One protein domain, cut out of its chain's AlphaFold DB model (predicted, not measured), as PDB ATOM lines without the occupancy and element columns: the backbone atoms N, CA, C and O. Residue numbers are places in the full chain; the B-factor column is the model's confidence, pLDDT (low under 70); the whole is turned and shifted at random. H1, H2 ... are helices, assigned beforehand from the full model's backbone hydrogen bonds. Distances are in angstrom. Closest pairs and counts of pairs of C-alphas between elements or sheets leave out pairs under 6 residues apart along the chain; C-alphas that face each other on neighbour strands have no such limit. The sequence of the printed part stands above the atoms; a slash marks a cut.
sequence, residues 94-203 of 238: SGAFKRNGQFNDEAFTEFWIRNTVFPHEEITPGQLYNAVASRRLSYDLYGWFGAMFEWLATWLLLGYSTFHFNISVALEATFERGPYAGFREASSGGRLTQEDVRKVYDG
ATOM      1  N   SER A  94     -29.617  39.980  40.296       92.44
ATOM      2  CA  SER A  94     -29.616  40.223  41.749       92.44
ATOM      3  C   SER A  94     -29.405  38.976  42.616       92.44
ATOM      4  O   SER A  94     -29.121  39.105  43.805       92.44
ATOM      5  N   GLY A  95     -29.510  37.768  42.052       92.75
ATOM      6  CA  GLY A  95     -29.457  36.500  42.784       92.75
ATOM      7  C   GLY A  95     -30.723  36.177  43.583       92.75
ATOM      8  O   GLY A  95     -30.797  35.112  44.192       92.75
ATOM      9  N   ALA A  96     -31.727  37.059  43.560       92.94
ATOM     10  CA  ALA A  96     -32.959  36.911  44.332       92.94
ATOM     11  C   ALA A  96     -33.882  35.801  43.806       92.94
ATOM     12  O   ALA A  96     -34.738  35.329  44.543       92.94
ATOM     13  N   PHE A  97     -33.695  35.335  42.568       92.62
ATOM     14  CA  PHE A  97     -34.312  34.099  42.084       92.62
ATOM     15  C   PHE A  97     -33.281  32.979  41.978       92.62
ATOM     16  O   PHE A  97     -32.211  33.153  41.392       92.62
ATOM     17  N   LYS A  98     -33.614  31.792  42.482       92.75
ATOM     18  CA  LYS A  98     -32.865  30.555  42.236       92.75
ATOM     19  C   LYS A  98     -33.043  30.111  40.781       92.75
ATOM     20  O   LYS A  98     -33.930  30.570  40.067       92.75
ATOM     21  N   ARG A  99     -32.226  29.154  40.329       90.06
ATOM     22  CA  ARG A  99     -32.272  28.639  38.942       90.06
ATOM     23  C   ARG A  99     -33.607  27.988  38.559       90.06
ATOM     24  O   ARG A  99     -33.948  27.929  37.385       90.06
ATOM     25  N   ASN A 100     -34.354  27.485  39.534       88.81
ATOM     26  CA  ASN A 100     -35.690  26.927  39.334       88.81
ATOM     27  C   ASN A 100     -36.806  27.990  39.354       88.81
ATOM     28  O   ASN A 100     -37.946  27.634  39.084       88.81
ATOM     29  N   GLY A 101     -36.497  29.266  39.617       89.50
ATOM     30  CA  GLY A 101     -37.474  30.357  39.679       89.50
ATOM     31  C   GLY A 101     -38.009  30.680  41.074       89.50
ATOM     32  O   GLY A 101     -38.785  31.624  41.213       89.50
ATOM     33  N   GLN A 102     -37.575  29.935  42.096       91.06
ATOM     34  CA  GLN A 102     -37.928  30.219  43.485       91.06
ATOM     35  C   GLN A 102     -37.298  31.518  43.969       91.06
ATOM     36  O   GLN A 102     -36.131  31.785  43.668       91.06
ATOM     37  N   PHE A 103     -38.021  32.280  44.783       92.38
ATOM     38  CA  PHE A 103     -37.431  33.413  45.487       92.38
ATOM     39  C   PHE A 103     -36.413  32.946  46.540       92.38
ATOM     40  O   PHE A 103     -36.599  31.937  47.222       92.38
ATOM     41  N   ASN A 104     -35.296  33.659  46.644       93.06
ATOM     42  CA  ASN A 104     -34.230  33.410  47.600       93.06
ATOM     43  C   ASN A 104     -34.159  34.574  48.587       93.06
ATOM     44  O   ASN A 104     -33.479  35.571  48.341       93.06
ATOM     45  N   ASP A 105     -34.869  34.416  49.701       92.56
ATOM     46  CA  ASP A 105     -34.974  35.414  50.763       92.56
ATOM     47  C   ASP A 105     -33.610  35.818  51.340       92.56
ATOM     48  O   ASP A 105     -33.330  37.002  51.532       92.56
ATOM     49  N   GLU A 106     -32.734  34.832  51.537       94.31
ATOM     50  CA  GLU A 106     -31.391  35.027  52.078       94.31
ATOM     51  C   GLU A 106     -30.525  35.836  51.109       94.31
ATOM     52  O   GLU A 106     -29.950  36.851  51.498       94.31
ATOM     53  N   ALA A 107     -30.483  35.444  49.829       94.69
ATOM     54  CA  ALA A 107     -29.707  36.166  48.818       94.69
ATOM     55  C   ALA A 107     -30.255  37.578  48.566       94.69
ATOM     56  O   ALA A 107     -29.482  38.512  48.344       94.69
ATOM     57  N   PHE A 108     -31.580  37.748  48.619       95.50
ATOM     58  CA  PHE A 108     -32.202  39.064  48.555       95.50
ATOM     59  C   PHE A 108     -31.762  39.922  49.742       95.50
ATOM     60  O   PHE A 108     -31.249  41.014  49.540       95.50
ATOM     61  N   THR A 109     -31.887  39.429  50.974       95.75
ATOM     62  CA  THR A 109     -31.483  40.164  52.183       95.75
ATOM     63  C   THR A 109     -29.995  40.518  52.157       95.75
ATOM     64  O   THR A 109     -29.611  41.657  52.433       95.75
ATOM     65  N   GLU A 110     -29.151  39.580  51.735       95.88
ATOM     66  CA  GLU A 110     -27.716  39.795  51.578       95.88
ATOM     67  C   GLU A 110     -27.389  40.881  50.540       95.88
ATOM     68  O   GLU A 110     -26.472  41.680  50.757       95.88
ATOM     69  N   PHE A 111     -28.148  40.965  49.440       96.25
ATOM     70  CA  PHE A 111     -28.001  42.047  48.463       96.25
ATOM     71  C   PHE A 111     -28.144  43.420  49.131       96.25
ATOM     72  O   PHE A 111     -27.336  44.309  48.862       96.25
ATOM     73  N   TRP A 112     -29.108  43.600  50.035       96.44
ATOM     74  CA  TRP A 112     -29.292  44.872  50.738       96.44
ATOM     75  C   TRP A 112     -28.163  45.148  51.718       96.44
ATOM     76  O   TRP A 112     -27.563  46.221  51.650       96.44
ATOM     77  N   ILE A 113     -27.809  44.172  52.558       96.69
ATOM     78  CA  ILE A 113     -26.738  44.314  53.556       96.69
ATOM     79  C   ILE A 113     -25.420  44.741  52.898       96.69
ATOM     80  O   ILE A 113     -24.741  45.643  53.382       96.69
ATOM     81  N   ARG A 114     -25.070  44.134  51.757       96.19
ATOM     82  CA  ARG A 114     -23.806  44.417  51.057       96.19
ATOM     83  C   ARG A 114     -23.774  45.769  50.345       96.19
ATOM     84  O   ARG A 114     -22.687  46.289  50.111       96.19
ATOM     85  N   ASN A 115     -24.927  46.314  49.954       95.38
ATOM     86  CA  ASN A 115     -24.990  47.470  49.050       95.38
ATOM     87  C   ASN A 115     -25.587  48.736  49.681       95.38
ATOM     88  O   ASN A 115     -25.590  49.791  49.047       95.38
ATOM     89  N   THR A 116     -26.081  48.663  50.915       95.19
ATOM     90  CA  THR A 116     -26.731  49.785  51.607       95.19
ATOM     91  C   THR A 116     -26.099  50.044  52.973       95.19
ATOM     92  O   THR A 116     -25.236  49.296  53.424       95.19
ATOM     93  N   VAL A 117     -26.505  51.128  53.632       89.69
ATOM     94  CA  VAL A 117     -26.047  51.477  54.987       89.69
ATOM     95  C   VAL A 117     -27.114  51.043  55.989       89.69
ATOM     96  O   VAL A 117     -28.301  51.121  55.671       89.69
ATOM     97  N   PHE A 118     -26.702  50.612  57.188       91.38
ATOM     98  CA  PHE A 118     -27.613  50.305  58.296       91.38
ATOM     99  C   PHE A 118     -28.667  51.425  58.459       91.38
ATOM    100  O   PHE A 118     -28.277  52.598  58.471       91.38
ATOM    101  N   PRO A 119     -29.973  51.108  58.562       94.12
ATOM    102  CA  PRO A 119     -30.573  49.790  58.835       94.12
ATOM    103  C   PRO A 119     -30.808  48.874  57.614       94.12
ATOM    104  O   PRO A 119     -31.438  47.836  57.757       94.12
ATOM    105  N   HIS A 120     -30.271  49.204  56.435       94.69
ATOM    106  CA  HIS A 120     -30.419  48.438  55.183       94.69
ATOM    107  C   HIS A 120     -31.835  48.396  54.589       94.69
ATOM    108  O   HIS A 120     -32.169  47.510  53.803       94.69
ATOM    109  N   GLU A 121     -32.655  49.388  54.924       92.50
ATOM    110  CA  GLU A 121     -34.054  49.472  54.491       92.50
ATOM    111  C   GLU A 121     -34.228  50.181  53.145       92.50
ATOM    112  O   GLU A 121     -35.252  50.013  52.488       92.50
ATOM    113  N   GLU A 122     -33.233  50.957  52.710       91.62
ATOM    114  CA  GLU A 122     -33.310  51.761  51.494       91.62
ATOM    115  C   GLU A 122     -32.011  51.729  50.693       91.62
ATOM    116  O   GLU A 122     -30.908  51.723  51.249       91.62
ATOM    117  N   ILE A 123     -32.146  51.795  49.370       91.88
ATOM    118  CA  ILE A 123     -31.026  51.895  48.442       91.88
ATOM    119  C   ILE A 123     -31.141  53.184  47.638       91.88
ATOM    120  O   ILE A 123     -32.163  53.486  47.017       91.88
ATOM    121  N   THR A 124     -30.072  53.974  47.670       87.62
ATOM    122  CA  THR A 124     -29.948  55.156  46.815       87.62
ATOM    123  C   THR A 124     -29.622  54.740  45.381       87.62
ATOM    124  O   THR A 124     -29.014  53.689  45.171       87.62
ATOM    125  N   PRO A 125     -29.911  55.572  44.375       83.62
ATOM    126  CA  PRO A 125     -29.602  55.223  42.987       83.62
ATOM    127  C   PRO A 125     -28.109  55.004  42.717       83.62
ATOM    128  O   PRO A 125     -27.740  54.116  41.953       83.62
ATOM    129  N   GLY A 126     -27.230  55.750  43.397       83.62
ATOM    130  CA  GLY A 126     -25.784  55.526  43.321       83.62
ATOM    131  C   GLY A 126     -25.357  54.175  43.908       83.62
ATOM    132  O   GLY A 126     -24.526  53.487  43.318       83.62
ATOM    133  N   GLN A 127     -25.942  53.769  45.040       91.75
ATOM    134  CA  GLN A 127     -25.722  52.435  45.611       91.75
ATOM    135  C   GLN A 127     -26.272  51.339  44.697       91.75
ATOM    136  O   GLN A 127     -25.583  50.354  44.458       91.75
ATOM    137  N   LEU A 128     -27.468  51.537  44.135       92.69
ATOM    138  CA  LEU A 128     -28.092  50.591  43.218       92.69
ATOM    139  C   LEU A 128     -27.251  50.398  41.954       92.69
ATOM    140  O   LEU A 128     -26.987  49.266  41.561       92.69
ATOM    141  N   TYR A 129     -26.768  51.489  41.359       90.38
ATOM    142  CA  TYR A 129     -25.872  51.429  40.210       90.38
ATOM    143  C   TYR A 129     -24.624  50.583  40.513       90.38
ATOM    144  O   TYR A 129     -24.302  49.664  39.761       90.38
ATOM    145  N   ASN A 130     -23.957  50.836  41.644       90.69
ATOM    146  CA  ASN A 130     -22.785  50.059  42.058       90.69
ATOM    147  C   ASN A 130     -23.133  48.584  42.334       90.69
ATOM    148  O   ASN A 130     -22.370  47.687  41.966       90.69
ATOM    149  N   ALA A 131     -24.298  48.323  42.931       94.69
ATOM    150  CA  ALA A 131     -24.789  46.977  43.210       94.69
ATOM    151  C   ALA A 131     -25.008  46.173  41.922       94.69
ATOM    152  O   ALA A 131     -24.564  45.034  41.824       94.69
ATOM    153  N   VAL A 132     -25.633  46.773  40.906       94.56
ATOM    154  CA  VAL A 132     -25.836  46.141  39.593       94.56
ATOM    155  C   VAL A 132     -24.504  45.975  38.862       94.56
ATOM    156  O   VAL A 132     -24.189  44.895  38.366       94.56
ATOM    157  N   ALA A 133     -23.674  47.020  38.845       91.81
ATOM    158  CA  ALA A 133     -22.401  47.013  38.134       91.81
ATOM    159  C   ALA A 133     -21.402  45.982  38.686       91.81
ATOM    160  O   ALA A 133     -20.635  45.421  37.899       91.81
ATOM    161  N   SER A 134     -21.404  45.732  39.999       93.88
ATOM    162  CA  SER A 134     -20.508  44.771  40.665       93.88
ATOM    163  C   SER A 134     -20.898  43.304  40.451       93.88
ATOM    164  O   SER A 134     -20.080  42.418  40.687       93.88
ATOM    165  N   ARG A 135     -22.118  43.033  39.974       94.94
ATOM    166  CA  ARG A 135     -22.659  41.674  39.782       94.94
ATOM    167  C   ARG A 135     -22.562  41.171  38.342       94.94
ATOM    168  O   ARG A 135     -23.072  40.105  38.013       94.94
ATOM    169  N   ARG A 136     -21.887  41.932  37.483       95.62
ATOM    170  CA  ARG A 136     -21.631  41.575  36.089       95.62
ATOM    171  C   ARG A 136     -20.700  40.368  35.994       95.62
ATOM    172  O   ARG A 136     -19.570  40.418  36.473       95.62
ATOM    173  N   LEU A 137     -21.158  39.310  35.332       95.69
ATOM    174  CA  LEU A 137     -20.343  38.135  35.031       95.69
ATOM    175  C   LEU A 137     -19.634  38.285  33.686       95.69
ATOM    176  O   LEU A 137     -20.212  38.772  32.715       95.69
ATOM    177  N   SER A 138     -18.382  37.832  33.608       95.50
ATOM    178  CA  SER A 138     -17.636  37.783  32.347       95.50
ATOM    179  C   SER A 138     -18.414  37.007  31.282       95.50
ATOM    180  O   SER A 138     -18.934  35.929  31.559       95.50
ATOM    181  N   TYR A 139     -18.447  37.543  30.058       95.00
ATOM    182  CA  TYR A 139     -19.140  36.971  28.892       95.00
ATOM    183  C   TYR A 139     -20.677  36.937  28.958       95.00
ATOM    184  O   TYR A 139     -21.302  36.360  28.073       95.00
ATOM    185  N   ASP A 140     -21.301  37.613  29.925       96.12
ATOM    186  CA  ASP A 140     -22.762  37.723  30.025       96.12
ATOM    187  C   ASP A 140     -23.276  39.117  29.620       96.12
ATOM    188  O   ASP A 140     -23.930  39.820  30.386       96.12
ATOM    189  N   LEU A 141     -22.968  39.541  28.387       93.88
ATOM    190  CA  LEU A 141     -23.403  40.848  27.863       93.88
ATOM    191  C   LEU A 141     -24.930  41.009  27.885       93.88
ATOM    192  O   LEU A 141     -25.435  42.102  28.141       93.88
ATOM    193  N   TYR A 142     -25.650  39.912  27.639       92.88
ATOM    194  CA  TYR A 142     -27.105  39.867  27.720       92.88
ATOM    195  C   TYR A 142     -27.587  40.171  29.141       92.88
ATOM    196  O   TYR A 142     -28.400  41.076  29.321       92.88
ATOM    197  N   GLY A 143     -27.044  39.490  30.155       94.50
ATOM    198  CA  GLY A 143     -27.415  39.739  31.545       94.50
ATOM    199  C   GLY A 143     -27.012  41.121  32.045       94.50
ATOM    200  O   GLY A 143     -27.749  41.718  32.820       94.50
ATOM    201  N   TRP A 144     -25.906  41.699  31.564       94.19
ATOM    202  CA  TRP A 144     -25.538  43.078  31.926       94.19
ATOM    203  C   TRP A 144     -26.613  44.069  31.489       94.19
ATOM    204  O   TRP A 144     -27.011  44.941  32.263       94.19
ATOM    205  N   PHE A 145     -27.078  43.928  30.245       92.94
ATOM    206  CA  PHE A 145     -28.122  44.786  29.701       92.94
ATOM    207  C   PHE A 145     -29.474  44.506  30.364       92.94
ATOM    208  O   PHE A 145     -30.167  45.447  30.749       92.94
ATOM    209  N   GLY A 146     -29.810  43.226  30.563       93.69
ATOM    210  CA  GLY A 146     -31.021  42.785  31.253       93.69
ATOM    211  C   GLY A 146     -31.121  43.350  32.666       93.69
ATOM    212  O   GLY A 146     -32.095  44.020  32.988       93.69
ATOM    213  N   ALA A 147     -30.078  43.197  33.482       94.75
ATOM    214  CA  ALA A 147     -30.071  43.690  34.854       94.75
ATOM    215  C   ALA A 147     -30.125  45.217  34.944       94.75
ATOM    216  O   ALA A 147     -30.854  45.762  35.770       94.75
ATOM    217  N   MET A 148     -29.393  45.928  34.081       92.38
ATOM    218  CA  MET A 148     -29.506  47.385  34.001       92.38
ATOM    219  C   MET A 148     -30.944  47.805  33.673       92.38
ATOM    220  O   MET A 148     -31.469  48.720  34.305       92.38
ATOM    221  N   PHE A 149     -31.587  47.129  32.718       92.56
ATOM    222  CA  PHE A 149     -32.960  47.416  32.318       92.56
ATOM    223  C   PHE A 149     -33.973  47.102  33.429       92.56
ATOM    224  O   PHE A 149     -34.805  47.948  33.746       92.56
ATOM    225  N   GLU A 150     -33.882  45.928  34.057       94.25
ATOM    226  CA  GLU A 150     -34.755  45.491  35.155       94.25
ATOM    227  C   GLU A 150     -34.705  46.463  36.340       94.25
ATOM    228  O   GLU A 150     -35.744  46.900  36.848       94.25
ATOM    229  N   TRP A 151     -33.500  46.857  36.759       93.56
ATOM    230  CA  TRP A 151     -33.326  47.779  37.877       93.56
ATOM    231  C   TRP A 151     -33.689  49.218  37.523       93.56
ATOM    232  O   TRP A 151     -34.275  49.904  38.360       93.56
ATOM    233  N   LEU A 152     -33.428  49.669  36.292       90.00
ATOM    234  CA  LEU A 152     -33.903  50.972  35.828       90.00
ATOM    235  C   LEU A 152     -35.433  51.008  35.792       90.00
ATOM    236  O   LEU A 152     -36.023  51.943  36.317       90.00
ATOM    237  N   ALA A 153     -36.090  49.990  35.231       90.25
ATOM    238  CA  ALA A 153     -37.548  49.906  35.201       90.25
ATOM    239  C   ALA A 153     -38.136  49.885  36.621       90.25
ATOM    240  O   ALA A 153     -39.070  50.631  36.906       90.25
ATOM    241  N   THR A 154     -37.547  49.102  37.529       91.25
ATOM    242  CA  THR A 154     -37.937  49.064  38.949       91.25
ATOM    243  C   THR A 154     -37.791  50.435  39.604       91.25
ATOM    244  O   THR A 154     -38.689  50.896  40.309       91.25
ATOM    245  N   TRP A 155     -36.686  51.125  39.336       87.69
ATOM    246  CA  TRP A 155     -36.442  52.458  39.865       87.69
ATOM    247  C   TRP A 155     -37.408  53.509  39.311       87.69
ATOM    248  O   TRP A 155     -37.932  54.314  40.069       87.69
ATOM    249  N   LEU A 156     -37.713  53.466  38.014       84.75
ATOM    250  CA  LEU A 156     -38.715  54.337  37.392       84.75
ATOM    251  C   LEU A 156     -40.123  54.094  37.952       84.75
ATOM    252  O   LEU A 156     -40.905  55.034  38.072       84.75
ATOM    253  N   LEU A 157     -40.434  52.842  38.297       84.00
ATOM    254  CA  LEU A 157     -41.725  52.435  38.842       84.00
ATOM    255  C   LEU A 157     -41.929  52.891  40.294       84.00
ATOM    256  O   LEU A 157     -43.041  53.252  40.673       84.00
ATOM    257  N   LEU A 158     -40.873  52.838  41.111       84.12
ATOM    258  CA  LEU A 158     -40.967  52.979  42.569       84.12
ATOM    259  C   LEU A 158     -40.264  54.212  43.135       84.12
ATOM    260  O   LEU A 158     -40.672  54.730  44.170       84.12
ATOM    261  N   GLY A 159     -39.215  54.687  42.470       72.56
ATOM    262  CA  GLY A 159     -38.345  55.743  42.975       72.56
ATOM    263  C   GLY A 159     -39.043  57.092  43.105       72.56
ATOM    264  O   GLY A 159     -38.581  57.943  43.848       72.56
ATOM    265  N   TYR A 160     -40.174  57.334  42.445       66.19
ATOM    266  CA  TYR A 160     -40.835  58.633  42.546       66.19
ATOM    267  C   TYR A 160     -42.344  58.498  42.626       66.19
ATOM    268  O   TYR A 160     -42.971  57.823  41.815       66.19
ATOM    269  N   SER A 161     -42.954  59.256  43.536       52.78
ATOM    270  CA  SER A 161     -44.407  59.461  43.546       52.78
ATOM    271  C   SER A 161     -44.899  60.251  42.317       52.78
ATOM    272  O   SER A 161     -46.070  60.145  41.950       52.78
ATOM    273  N   THR A 162     -44.009  61.022  41.672       50.91
ATOM    274  CA  THR A 162     -44.266  61.931  40.533       50.91
ATOM    275  C   THR A 162     -43.042  62.027  39.602       50.91
ATOM    276  O   THR A 162     -42.379  63.055  39.513       50.91
ATOM    277  N   PHE A 163     -42.668  60.932  38.938       47.19
ATOM    278  CA  PHE A 163     -41.447  60.913  38.127       47.19
ATOM    279  C   PHE A 163     -41.442  61.922  36.961       47.19
ATOM    280  O   PHE A 163     -42.331  61.901  36.108       47.19
ATOM    281  N   HIS A 164     -40.358  62.700  36.859       48.50
ATOM    282  CA  HIS A 164     -39.964  63.459  35.671       48.50
ATOM    283  C   HIS A 164     -38.466  63.240  35.394       48.50
ATOM    284  O   HIS A 164     -37.625  63.920  35.982       48.50
ATOM    285  N   PHE A 165     -38.109  62.305  34.498       49.56
ATOM    286  CA  PHE A 165     -36.717  62.187  34.034       49.56
ATOM    287  C   PHE A 165     -36.321  63.468  33.313       49.56
ATOM    288  O   PHE A 165     -36.918  63.808  32.289       49.56
ATOM    289  N   ASN A 166     -35.289  64.145  33.802       51.66
ATOM    290  CA  ASN A 166     -34.737  65.284  33.098       51.66
ATOM    291  C   ASN A 166     -33.453  64.871  32.369       51.66
ATOM    292  O   ASN A 166     -32.364  64.845  32.941       51.66
ATOM    293  N   ILE A 167     -33.605  64.525  31.088       53.94
ATOM    294  CA  ILE A 167     -32.489  64.077  30.254       53.94
ATOM    295  C   ILE A 167     -31.451  65.178  30.022       53.94
ATOM    296  O   ILE A 167     -30.285  64.851  29.835       53.94
ATOM    297  N   SER A 168     -31.829  66.462  30.076       51.78
ATOM    298  CA  SER A 168     -30.853  67.545  29.926       51.78
ATOM    299  C   SER A 168     -29.943  67.627  31.147       51.78
ATOM    300  O   SER A 168     -28.734  67.670  30.973       51.78
ATOM    301  N   VAL A 169     -30.483  67.476  32.361       60.75
ATOM    302  CA  VAL A 169     -29.677  67.377  33.595       60.75
ATOM    303  C   VAL A 169     -28.755  66.152  33.556       60.75
ATOM    304  O   VAL A 169     -27.577  66.247  33.900       60.75
ATOM    305  N   ALA A 170     -29.261  65.002  33.094       55.97
ATOM    306  CA  ALA A 170     -28.456  63.789  32.965       55.97
ATOM    307  C   ALA A 170     -27.321  63.947  31.939       55.97
ATOM    308  O   ALA A 170     -26.203  63.490  32.174       55.97
ATOM    309  N   LEU A 171     -27.584  64.586  30.800       58.12
ATOM    310  CA  LEU A 171     -26.579  64.818  29.765       58.12
ATOM    311  C   LEU A 171     -25.558  65.870  30.204       58.12
ATOM    312  O   LEU A 171     -24.365  65.609  30.096       58.12
ATOM    313  N   GLU A 172     -25.991  66.998  30.765       65.25
ATOM    314  CA  GLU A 172     -25.108  68.063  31.264       65.25
ATOM    315  C   GLU A 172     -24.124  67.535  32.309       65.25
ATOM    316  O   GLU A 172     -22.912  67.633  32.123       65.25
ATOM    317  N   ALA A 173     -24.612  66.858  33.352       56.94
ATOM    318  CA  ALA A 173     -23.728  66.292  34.368       56.94
ATOM    319  C   ALA A 173     -22.870  65.122  33.832       56.94
ATOM    320  O   ALA A 173     -21.770  64.897  34.336       56.94
ATOM    321  N   THR A 174     -23.306  64.418  32.776       65.12
ATOM    322  CA  THR A 174     -22.460  63.440  32.062       65.12
ATOM    323  C   THR A 174     -21.299  64.118  31.339       65.12
ATOM    324  O   THR A 174     -20.164  63.648  31.430       65.12
ATOM    325  N   PHE A 175     -21.564  65.222  30.639       76.50
ATOM    326  CA  PHE A 175     -20.546  65.977  29.913       76.50
ATOM    327  C   PHE A 175     -19.561  66.675  30.855       76.50
ATOM    328  O   PHE A 175     -18.363  66.671  30.587       76.50
ATOM    329  N   GLU A 176     -20.039  67.229  31.969       70.12
ATOM    330  CA  GLU A 176     -19.198  67.982  32.905       70.12
ATOM    331  C   GLU A 176     -18.373  67.096  33.842       70.12
ATOM    332  O   GLU A 176     -17.231  67.416  34.166       70.12
ATOM    333  N   ARG A 177     -18.961  66.002  34.336       63.69
ATOM    334  CA  ARG A 177     -18.421  65.234  35.474       63.69
ATOM    335  C   ARG A 177     -18.228  63.749  35.152       63.69
ATOM    336  O   ARG A 177     -17.867  62.960  36.028       63.69
ATOM    337  N   GLY A 178     -18.430  63.369  33.891       59.50
ATOM    338  CA  GLY A 178     -18.244  62.018  33.374       59.50
ATOM    339  C   GLY A 178     -19.514  61.154  33.406       59.50
ATOM    340  O   GLY A 178     -20.496  61.485  34.073       59.50
ATOM    341  N   PRO A 179     -19.492  59.993  32.724       50.47
ATOM    342  CA  PRO A 179     -20.677  59.182  32.404       50.47
ATOM    343  C   PRO A 179     -21.497  58.695  33.606       50.47
ATOM    344  O   PRO A 179     -22.658  58.331  33.450       50.47
ATOM    345  N   TYR A 180     -20.930  58.711  34.813       49.38
ATOM    346  CA  TYR A 180     -21.606  58.266  36.035       49.38
ATOM    347  C   TYR A 180     -22.228  59.398  36.859       49.38
ATOM    348  O   TYR A 180     -23.052  59.139  37.737       49.38
ATOM    349  N   ALA A 181     -21.851  60.649  36.597       52.53
ATOM    350  CA  ALA A 181     -22.351  61.796  37.344       52.53
ATOM    351  C   ALA A 181     -23.745  62.224  36.869       52.53
ATOM    352  O   ALA A 181     -24.619  62.471  37.695       52.53
ATOM    353  N   GLY A 182     -23.985  62.188  35.556       51.78
ATOM    354  CA  GLY A 182     -25.287  62.485  34.961       51.78
ATOM    355  C   GLY A 182     -26.426  61.631  35.494       51.78
ATOM    356  O   GLY A 182     -27.475  62.139  35.885       51.78
ATOM    357  N   PHE A 183     -26.182  60.324  35.583       54.56
ATOM    358  CA  PHE A 183     -27.137  59.397  36.172       54.56
ATOM    359  C   PHE A 183     -27.397  59.718  37.652       54.56
ATOM    360  O   PHE A 183     -28.551  59.788  38.060       54.56
ATOM    361  N   ARG A 184     -26.346  59.988  38.447       53.25
ATOM    362  CA  ARG A 184     -26.480  60.324  39.878       53.25
ATOM    363  C   ARG A 184     -27.296  61.596  40.105       53.25
ATOM    364  O   ARG A 184     -28.179  61.574  40.957       53.25
ATOM    365  N   GLU A 185     -27.053  62.664  39.350       55.91
ATOM    366  CA  GLU A 185     -27.736  63.956  39.530       55.91
ATOM    367  C   GLU A 185     -29.228  63.876  39.176       55.91
ATOM    368  O   GLU A 185     -30.085  64.298  39.961       55.91
ATOM    369  N   ALA A 186     -29.546  63.239  38.042       52.38
ATOM    370  CA  ALA A 186     -30.920  62.995  37.600       52.38
ATOM    371  C   ALA A 186     -31.697  62.063  38.550       52.38
ATOM    372  O   ALA A 186     -32.923  62.011  38.501       52.38
ATOM    373  N   SER A 187     -30.975  61.361  39.428       51.88
ATOM    374  CA  SER A 187     -31.484  60.407  40.414       51.88
ATOM    375  C   SER A 187     -31.398  60.901  41.872       51.88
ATOM    376  O   SER A 187     -31.461  60.116  42.813       51.88
ATOM    377  N   SER A 188     -31.209  62.206  42.096       48.31
ATOM    378  CA  SER A 188     -30.984  62.778  43.441       48.31
ATOM    379  C   SER A 188     -32.186  62.663  44.396       48.31
ATOM    380  O   SER A 188     -32.007  62.677  45.615       48.31
ATOM    381  N   GLY A 189     -33.393  62.474  43.860       59.91
ATOM    382  CA  GLY A 189     -34.542  61.898  44.564       59.91
ATOM    383  C   GLY A 189     -34.752  60.435  44.164       59.91
ATOM    384  O   GLY A 189     -34.340  60.023  43.087       59.91
ATOM    385  N   GLY A 190     -35.412  59.655  45.012       73.00
ATOM    386  CA  GLY A 190     -35.911  58.335  44.630       73.00
ATOM    387  C   GLY A 190     -35.103  57.146  45.100       73.00
ATOM    388  O   GLY A 190     -34.562  56.355  44.329       73.00
ATOM    389  N   ARG A 191     -35.069  57.020  46.421       83.75
ATOM    390  CA  ARG A 191     -34.638  55.804  47.096       83.75
ATOM    391  C   ARG A 191     -35.671  54.712  46.875       83.75
ATOM    392  O   ARG A 191     -36.863  54.993  46.789       83.75
ATOM    393  N   LEU A 192     -35.201  53.477  46.802       89.25
ATOM    394  CA  LEU A 192     -36.074  52.313  46.798       89.25
ATOM    395  C   LEU A 192     -36.040  51.673  48.171       89.25
ATOM    396  O   LEU A 192     -34.952  51.411  48.687       89.25
ATOM    397  N   THR A 193     -37.214  51.409  48.734       90.56
ATOM    398  CA  THR A 193     -37.319  50.639  49.969       90.56
ATOM    399  C   THR A 193     -37.141  49.152  49.661       90.56
ATOM    400  O   THR A 193     -37.547  48.659  48.602       90.56
ATOM    401  N   GLN A 194     -36.540  48.417  50.592       93.44
ATOM    402  CA  GLN A 194     -36.408  46.967  50.501       93.44
ATOM    403  C   GLN A 194     -37.776  46.289  50.371       93.44
ATOM    404  O   GLN A 194     -37.925  45.336  49.603       93.44
ATOM    405  N   GLU A 195     -38.775  46.792  51.097       89.81
ATOM    406  CA  GLU A 195     -40.133  46.261  51.084       89.81
ATOM    407  C   GLU A 195     -40.795  46.420  49.708       89.81
ATOM    408  O   GLU A 195     -41.330  45.450  49.170       89.81
ATOM    409  N   ASP A 196     -40.727  47.605  49.096       89.44
ATOM    410  CA  ASP A 196     -41.349  47.828  47.789       89.44
ATOM    411  C   ASP A 196     -40.658  47.019  46.691       89.44
ATOM    412  O   ASP A 196     -41.324  46.450  45.825       89.44
ATOM    413  N   VAL A 197     -39.329  46.893  46.748       92.75
ATOM    414  CA  VAL A 197     -38.587  46.051  45.802       92.75
ATOM    415  C   VAL A 197     -38.925  44.574  46.003       92.75
ATOM    416  O   VAL A 197     -39.070  43.851  45.021       92.75
ATOM    417  N   ARG A 198     -39.108  44.097  47.240       92.38
ATOM    418  CA  ARG A 198     -39.551  42.716  47.492       92.38
ATOM    419  C   ARG A 198     -40.892  42.426  46.815       92.38
ATOM    420  O   ARG A 198     -41.017  41.395  46.158       92.38
ATOM    421  N   LYS A 199     -41.836  43.371  46.881       89.25
ATOM    422  CA  LYS A 199     -43.138  43.266  46.200       89.25
ATOM    423  C   LYS A 199     -43.014  43.198  44.671       89.25
ATOM    424  O   LYS A 199     -43.912  42.700  43.993       89.25
ATOM    425  N   VAL A 200     -41.921  43.714  44.096       91.31
ATOM    426  CA  VAL A 200     -41.608  43.533  42.666       91.31
ATOM    427  C   VAL A 200     -41.262  42.081  42.389       91.31
ATOM    428  O   VAL A 200     -41.811  41.505  41.456       91.31
ATOM    429  N   TYR A 201     -40.406  41.467  43.206       90.94
ATOM    430  CA  TYR A 201     -40.018  40.069  43.018       90.94
ATOM    431  C   TYR A 201     -41.197  39.106  43.164       90.94
ATOM    432  O   TYR A 201     -41.326  38.195  42.352       90.94
ATOM    433  N   ASP A 202     -42.074  39.308  44.148       83.88
ATOM    434  CA  ASP A 202     -43.243  38.440  44.343       83.88
ATOM    435  C   ASP A 202     -44.455  38.775  43.452       83.88
ATOM    436  O   ASP A 202     -45.427  38.018  43.408       83.88
ATOM    437  N   GLY A 203     -44.381  39.880  42.700       85.62
ATOM    438  CA  GLY A 203     -45.411  40.339  41.768       85.62
ATOM    439  C   GLY A 203     -46.589  41.073  42.419       85.62
ATOM    440  O   GLY A 203     -47.454  41.588  41.707       85.62
TER     441      GLY A 203
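What this domain is: This is residues 94 to 203 of the 238 residues of the protein "Caleosin-domain-containing protein" of Gymnopus androsaceus JB14 (UniProt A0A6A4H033). A helical hairpin, H2 and H3, makes the middle; H1 crosses near H2 on one side of it, with H6 near H1 and the later part of H3. A smaller hairpin, H4 and H5, makes a separate lobe at the far end of the long axis, and residues 137 to 142 stick out at the turn between H2 and H3. The 110 printed residues hold six named helices, H1 to H6 in chain order, and no named strand; the class is all helix. The whole is compact, with a radius of gyration of the C-alphas of 14.5 A and spans of 43 by 34 by 25 A.

How they stand to each other: H1, residues 105 to 115, touches H2, residues 125 to 134, closest at the C-alphas of Asn 115 and Ala 131, 5.9 A, at a steep tilt of 69 degrees, only just short of about perpendicular. H2 and H3, residues 141 to 158, form a hairpin at a shallow tilt of 19 degrees; H3 touches H2 with residues 144 to 151 alone, closest at the C-alphas of Val 132 and Met 148, 6.8 A. H4, residues 167 to 177, and H5, residues 181 to 186, form a hairpin at 29 degrees, closest at the C-alphas of Ala 170 and Gly 182, 4.0 A. H5 is close to H2 but not clearly touching, with the C-alphas of Gly 126 and Arg 184 5.9 A apart. H3 and H6, residues 194 to 202, only just touch, with 3 pairs of C-alphas within 8 A. In H1 to H6 every O i to N i+4 pair is within hydrogen-bond range.

Where its parts are: H1 begins at C-alpha 105, (-34.974, 35.414, 50.763). H3 is 25.9 A long, H1 15.7 A, H4 15.0 A, H2 14.0 A, H6 12.5 A and H5 8.7 A. H6 ends at C-alpha 202, (-43.243, 38.440, 44.343).

The domain as a whole: The C-alphas of Asn 100 and Glu 176, the two farthest apart, are 44.7 A apart. The printed part has no cut and no long link. Residues 160 to 174 and 177 to 189 have pLDDT under 70.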